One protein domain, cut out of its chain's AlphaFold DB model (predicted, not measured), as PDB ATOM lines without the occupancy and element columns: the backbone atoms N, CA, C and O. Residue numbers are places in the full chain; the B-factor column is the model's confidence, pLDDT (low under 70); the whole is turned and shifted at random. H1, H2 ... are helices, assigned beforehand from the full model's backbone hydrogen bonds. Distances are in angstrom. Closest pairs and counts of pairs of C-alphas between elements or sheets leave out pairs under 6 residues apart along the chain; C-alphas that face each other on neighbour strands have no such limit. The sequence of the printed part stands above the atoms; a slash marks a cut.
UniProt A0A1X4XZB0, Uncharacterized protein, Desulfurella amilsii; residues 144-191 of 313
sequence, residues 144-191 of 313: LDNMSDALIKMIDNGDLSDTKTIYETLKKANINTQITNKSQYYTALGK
ATOM      1  N   LEU A 144      -3.819 -37.520 126.842       67.06
ATOM      2  CA  LEU A 144      -5.062 -38.213 127.182       67.06
ATOM      3  C   LEU A 144      -6.312 -37.403 126.815       67.06
ATOM      4  O   LEU A 144      -7.291 -38.001 126.375       67.06
ATOM      5  N   ASP A 145      -6.263 -36.073 126.916       67.19
ATOM      6  CA  ASP A 145      -7.391 -35.199 126.572       67.19
ATOM      7  C   ASP A 145      -7.676 -35.266 125.067       67.19
ATOM      8  O   ASP A 145      -8.801 -35.523 124.642       67.19
ATOM      9  N   ASN A 146      -6.618 -35.196 124.250       77.12
ATOM     10  CA  ASN A 146      -6.729 -35.339 122.797       77.12
ATOM     11  C   ASN A 146      -7.256 -36.723 122.384       77.12
ATOM     12  O   ASN A 146      -7.934 -36.848 121.365       77.12
ATOM     13  N   MET A 147      -6.938 -37.774 123.149       75.75
ATOM     14  CA  MET A 147      -7.440 -39.126 122.887       75.75
ATOM     15  C   MET A 147      -8.906 -39.290 123.294       75.75
ATOM     16  O   MET A 147      -9.642 -39.993 122.605       75.75
ATOM     17  N   SER A 148      -9.336 -38.633 124.374       70.19
ATOM     18  CA  SER A 148     -10.742 -38.589 124.791       70.19
ATOM     19  C   SER A 148     -11.594 -37.894 123.727       70.19
ATOM     20  O   SER A 148     -12.589 -38.450 123.268       70.19
ATOM     21  N   ASP A 149     -11.146 -36.731 123.250       75.75
ATOM     22  CA  ASP A 149     -11.810 -35.989 122.174       75.75
ATOM     23  C   ASP A 149     -11.834 -36.773 120.856       75.75
ATOM     24  O   ASP A 149     -12.819 -36.733 120.115       75.75
ATOM     25  N   ALA A 150     -10.755 -37.502 120.551       79.00
ATOM     26  CA  ALA A 150     -10.702 -38.374 119.384       79.00
ATOM     27  C   ALA A 150     -11.723 -39.514 119.492       79.00
ATOM     28  O   ALA A 150     -12.448 -39.760 118.530       79.00
ATOM     29  N   LEU A 151     -11.832 -40.165 120.656       77.44
ATOM     30  CA  LEU A 151     -12.828 -41.212 120.889       77.44
ATOM     31  C   LEU A 151     -14.252 -40.682 120.681       77.44
ATOM     32  O   LEU A 151     -15.034 -41.319 119.980       77.44
ATOM     33  N   ILE A 152     -14.561 -39.506 121.236       75.12
ATOM     34  CA  ILE A 152     -15.873 -38.858 121.085       75.12
ATOM     35  C   ILE A 152     -16.166 -38.581 119.609       75.12
ATOM     36  O   ILE A 152     -17.199 -39.006 119.104       75.12
ATOM     37  N   LYS A 153     -15.233 -37.958 118.878       78.88
ATOM     38  CA  LYS A 153     -15.414 -37.673 117.444       78.88
ATOM     39  C   LYS A 153     -15.621 -38.933 116.610       78.88
ATOM     40  O   LYS A 153     -16.402 -38.912 115.664       78.88
ATOM     41  N   MET A 154     -14.918 -40.018 116.923       78.50
ATOM     42  CA  MET A 154     -15.087 -41.290 116.217       78.50
ATOM     43  C   MET A 154     -16.470 -41.890 116.471       78.50
ATOM     44  O   MET A 154     -17.136 -42.309 115.526       78.50
ATOM     45  N   ILE A 155     -16.933 -41.849 117.723       76.00
ATOM     46  CA  ILE A 155     -18.287 -42.263 118.096       76.00
ATOM     47  C   ILE A 155     -19.340 -41.412 117.371       76.00
ATOM     48  O   ILE A 155     -20.249 -41.975 116.762       76.00
ATOM     49  N   ASP A 156     -19.194 -40.086 117.374       76.81
ATOM     50  CA  ASP A 156     -20.133 -39.156 116.731       76.81
ATOM     51  C   ASP A 156     -20.203 -39.356 115.211       76.81
ATOM     52  O   ASP A 156     -21.269 -39.242 114.606       76.81
ATOM     53  N   ASN A 157     -19.076 -39.711 114.591       80.19
ATOM     54  CA  ASN A 157     -18.999 -40.015 113.163       80.19
ATOM     55  C   ASN A 157     -19.461 -41.445 112.820       80.19
ATOM     56  O   ASN A 157     -19.480 -41.808 111.643       80.19
ATOM     57  N   GLY A 158     -19.815 -42.266 113.818       77.12
ATOM     58  CA  GLY A 158     -20.166 -43.677 113.642       77.12
ATOM     59  C   GLY A 158     -18.990 -44.566 113.218       77.12
ATOM     60  O   GLY A 158     -19.202 -45.711 112.812       77.12
ATOM     61  N   ASP A 159     -17.761 -44.057 113.300       82.31
ATOM     62  CA  ASP A 159     -16.552 -44.786 112.940       82.31
ATOM     63  C   ASP A 159     -16.051 -45.598 114.134       82.31
ATOM     64  O   ASP A 159     -15.372 -45.100 115.031       82.31
ATOM     65  N   LEU A 160     -16.416 -46.879 114.158       80.31
ATOM     66  CA  LEU A 160     -16.089 -47.780 115.257       80.31
ATOM     67  C   LEU A 160     -14.766 -48.536 115.059       80.31
ATOM     68  O   LEU A 160     -14.396 -49.287 115.966       80.31
ATOM     69  N   SER A 161     -14.050 -48.369 113.936       79.38
ATOM     70  CA  SER A 161     -12.919 -49.245 113.577       79.38
ATOM     71  C   SER A 161     -11.784 -49.208 114.604       79.38
ATOM     72  O   SER A 161     -11.298 -50.264 115.010       79.38
ATOM     73  N   ASP A 162     -11.439 -48.012 115.092       79.38
ATOM     74  CA  ASP A 162     -10.329 -47.805 116.039       79.38
ATOM     75  C   ASP A 162     -10.782 -47.425 117.458       79.38
ATOM     76  O   ASP A 162      -9.959 -47.316 118.374       79.38
ATOM     77  N   THR A 163     -12.095 -47.301 117.683       78.25
ATOM     78  CA  THR A 163     -12.662 -46.910 118.989       78.25
ATOM     79  C   THR A 163     -12.227 -47.840 120.117       78.25
ATOM     80  O   THR A 163     -11.885 -47.372 121.201       78.25
ATOM     81  N   LYS A 164     -12.138 -49.151 119.857       78.56
ATOM     82  CA  LYS A 164     -11.653 -50.138 120.833       78.56
ATOM     83  C   LYS A 164     -10.192 -49.899 121.229       78.56
ATOM     84  O   LYS A 164      -9.855 -50.000 122.404       78.56
ATOM     85  N   THR A 165      -9.326 -49.594 120.265       79.88
ATOM     86  CA  THR A 165      -7.883 -49.394 120.489       79.88
ATOM     87  C   THR A 165      -7.619 -48.119 121.289       79.88
ATOM     88  O   THR A 165      -6.841 -48.127 122.248       79.88
ATOM     89  N   ILE A 166      -8.315 -47.032 120.945       75.12
ATOM     90  CA  ILE A 166      -8.252 -45.766 121.687       75.12
ATOM     91  C   ILE A 166      -8.818 -45.951 123.099       75.12
ATOM     92  O   ILE A 166      -8.178 -45.555 124.072       75.12
ATOM     93  N   TYR A 167      -9.958 -46.636 123.229       74.50
ATOM     94  CA  TYR A 167     -10.568 -46.938 124.519       74.50
ATOM     95  C   TYR A 167      -9.641 -47.756 125.444       74.50
ATOM     96  O   TYR A 167      -9.433 -47.372 126.595       74.50
ATOM     97  N   GLU A 168      -9.011 -48.835 124.964       76.56
ATOM     98  CA  GLU A 168      -8.070 -49.623 125.784       76.56
ATOM     99  C   GLU A 168      -6.813 -48.824 126.179       76.56
ATOM    100  O   GLU A 168      -6.193 -49.107 127.207       76.56
ATOM    101  N   THR A 169      -6.456 -47.790 125.411       72.94
ATOM    102  CA  THR A 169      -5.372 -46.865 125.770       72.94
ATOM    103  C   THR A 169      -5.815 -45.883 126.863       72.94
ATOM    104  O   THR A 169      -5.083 -45.668 127.830       72.94
ATOM    105  N   LEU A 170      -7.043 -45.360 126.772       68.69
ATOM    106  CA  LEU A 170      -7.655 -44.460 127.762       68.69
ATOM    107  C   LEU A 170      -7.991 -45.150 129.090       68.69
ATOM    108  O   LEU A 170      -8.001 -44.506 130.135       68.69
ATOM    109  N   LYS A 171      -8.191 -46.470 129.086       66.56
ATOM    110  CA  LYS A 171      -8.423 -47.293 130.287       66.56
ATOM    111  C   LYS A 171      -7.298 -47.205 131.334       66.56
ATOM    112  O   LYS A 171      -7.468 -47.650 132.460       66.56
ATOM    113  N   LYS A 172      -6.140 -46.642 130.983       64.88
ATOM    114  CA  LYS A 172      -5.023 -46.400 131.911       64.88
ATOM    115  C   LYS A 172      -5.073 -45.022 132.600       64.88
ATOM    116  O   LYS A 172      -4.184 -44.729 133.393       64.88
ATOM    117  N   ALA A 173      -6.068 -44.181 132.296       59.72
ATOM    118  CA  ALA A 173      -6.235 -42.823 132.831       59.72
ATOM    119  C   ALA A 173      -6.995 -42.785 134.179       59.72
ATOM    120  O   ALA A 173      -7.338 -43.825 134.732       59.72
ATOM    121  N   ASN A 174      -7.272 -41.595 134.724       64.56
ATOM    122  CA  ASN A 174      -8.069 -41.418 135.950       64.56
ATOM    123  C   ASN A 174      -9.499 -42.002 135.803       64.56
ATOM    124  O   ASN A 174     -10.070 -42.004 134.714       64.56
ATOM    125  N   ILE A 175     -10.074 -42.479 136.912       58.03
ATOM    126  CA  ILE A 175     -11.360 -43.185 137.035       58.03
ATOM    127  C   ILE A 175     -12.516 -42.423 136.363       58.03
ATOM    128  O   ILE A 175     -13.262 -43.028 135.596       58.03
ATOM    129  N   ASN A 176     -12.629 -41.102 136.552       55.84
ATOM    130  CA  ASN A 176     -13.723 -40.310 135.962       55.84
ATOM    131  C   ASN A 176     -13.672 -40.324 134.425       55.84
ATOM    132  O   ASN A 176     -14.671 -40.604 133.763       55.84
ATOM    133  N   THR A 177     -12.482 -40.118 133.859       64.75
ATOM    134  CA  THR A 177     -12.238 -40.201 132.413       64.75
ATOM    135  C   THR A 177     -12.515 -41.610 131.883       64.75
ATOM    136  O   THR A 177     -13.029 -41.763 130.778       64.75
ATOM    137  N   GLN A 178     -12.238 -42.656 132.671       67.12
ATOM    138  CA  GLN A 178     -12.547 -44.032 132.276       67.12
ATOM    139  C   GLN A 178     -14.054 -44.294 132.193       67.12
ATOM    140  O   GLN A 178     -14.494 -44.907 131.223       67.12
ATOM    141  N   ILE A 179     -14.846 -43.839 133.167       68.94
ATOM    142  CA  ILE A 179     -16.293 -44.111 133.211       68.94
ATOM    143  C   ILE A 179     -17.002 -43.437 132.037       68.94
ATOM    144  O   ILE A 179     -17.754 -44.102 131.328       68.94
ATOM    145  N   THR A 180     -16.719 -42.154 131.786       69.00
ATOM    146  CA  THR A 180     -17.322 -41.399 130.675       69.00
ATOM    147  C   THR A 180     -16.947 -41.990 129.318       69.00
ATOM    148  O   THR A 180     -17.823 -42.229 128.489       69.00
ATOM    149  N   ASN A 181     -15.672 -42.312 129.101       71.12
ATOM    150  CA  ASN A 181     -15.227 -42.872 127.824       71.12
ATOM    151  C   ASN A 181     -15.770 -44.289 127.592       71.12
ATOM    152  O   ASN A 181     -16.111 -44.659 126.468       71.12
ATOM    153  N   LYS A 182     -15.894 -45.089 128.658       75.69
ATOM    154  CA  LYS A 182     -16.439 -46.448 128.584       75.69
ATOM    155  C   LYS A 182     -17.942 -46.460 128.348       75.69
ATOM    156  O   LYS A 182     -18.420 -47.257 127.540       75.69
ATOM    157  N   SER A 183     -18.683 -45.586 129.030       74.44
ATOM    158  CA  SER A 183     -20.127 -45.468 128.839       74.44
ATOM    159  C   SER A 183     -20.444 -44.994 127.424       74.44
ATOM    160  O   SER A 183     -21.242 -45.635 126.749       74.44
ATOM    161  N   GLN A 184     -19.742 -43.976 126.918       73.31
ATOM    162  CA  GLN A 184     -19.879 -43.506 125.537       73.31
ATOM    163  C   GLN A 184     -19.583 -44.610 124.516       73.31
ATOM    164  O   GLN A 184     -20.374 -44.822 123.598       73.31
ATOM    165  N   TYR A 185     -18.498 -45.367 124.702       77.12
ATOM    166  CA  TYR A 185     -18.162 -46.495 123.833       77.12
ATOM    167  C   TYR A 185     -19.262 -47.569 123.817       77.12
ATOM    168  O   TYR A 185     -19.686 -48.017 122.752       77.12
ATOM    169  N   TYR A 186     -19.779 -47.976 124.979       78.69
ATOM    170  CA  TYR A 186     -20.860 -48.964 125.031       78.69
ATOM    171  C   TYR A 186     -22.191 -48.430 124.497       78.69
ATOM    172  O   TYR A 186     -22.919 -49.193 123.858       78.69
ATOM    173  N   THR A 187     -22.486 -47.142 124.680       76.56
ATOM    174  CA  THR A 187     -23.634 -46.475 124.053       76.56
ATOM    175  C   THR A 187     -23.521 -46.501 122.532       76.56
ATOM    176  O   THR A 187     -24.482 -46.887 121.870       76.56
ATOM    177  N   ALA A 188     -22.346 -46.194 121.973       73.25
ATOM    178  CA  ALA A 188     -22.091 -46.243 120.530       73.25
ATOM    179  C   ALA A 188     -22.305 -47.647 119.940       73.25
ATOM    180  O   ALA A 188     -22.766 -47.803 118.812       73.25
ATOM    181  N   LEU A 189     -22.024 -48.686 120.731       74.94
ATOM    182  CA  LEU A 189     -22.262 -50.083 120.369       74.94
ATOM    183  C   LEU A 189     -23.703 -50.564 120.620       74.94
ATOM    184  O   LEU A 189     -23.988 -51.742 120.399       74.94
ATOM    185  N   GLY A 190     -24.594 -49.711 121.134       79.62
ATOM    186  CA  GLY A 190     -25.957 -50.085 121.526       79.62
ATOM    187  C   GLY A 190     -26.026 -51.047 122.721       79.62
ATOM    188  O   GLY A 190     -27.051 -51.690 122.942       79.62
ATOM    189  N   LYS A 191     -24.946 -51.175 123.501       85.00
ATOM    190  CA  LYS A 191     -24.825 -52.100 124.643       85.00
ATOM    191  C   LYS A 191     -25.215 -51.422 125.957       85.00
ATOM    192  O   LYS A 191     -24.410 -51.322 126.880       85.00
TER     193      LYS A 191
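This is residues 144 to 191 of the 313 residues of an uncharacterized protein of Desulfurella amilsii (UniProt A0A1X4XZB0). Three helices lie side by side in a small up-and-down bundle, their centres making a triangle, with H2 shorter than H1 and H3. The printed part has 48 residues with three named helices, in the order H1, H2, H3, and no named strand: all helix. It is compact, with a radius of gyration of the C-alphas of 9.5 A and spans of 25 by 21 by 14 A.

H1, residues 144 to 156, touches H2, residues 163 to 170, in a helical hairpin at a shallow tilt of 20 degrees, opposite ways; their closest C-alphas, of Leu 151 and Thr 163, are 6.0 A apart. H2 and H3, residues 175 to 188, touch as a second helical hairpin, at a shallow tilt of 5 degrees; the closest C-alphas, of Leu 170 and Gln 178, are 6.7 A apart. H1 and H3 touch and run the same way at a shallow tilt of 16 degrees; the closest C-alphas, of Ile 155 and Ala 188, are 6.0 A apart. The helix packing is mostly aligned, at shallow tilts. In H1, H2 and H3 every O i to N i+4 pair is within hydrogen-bond range.

H1 begins at C-alpha 144 (-5.062, -38.213, 127.182) and is 18.4 A long; H2 is 10.4 A. H3, 19.9 A, ends at C-alpha 188 (-22.091, -46.243, 120.530).

The C-alphas farthest apart, of Gly 158 and Asn 174, are 25.5 A apart. The printed part has no cut; the link from H1 to H2 is short, that from H2 to H3 tight. The model's pLDDT is under 70 at residues 144 to 145 and 170 to 180.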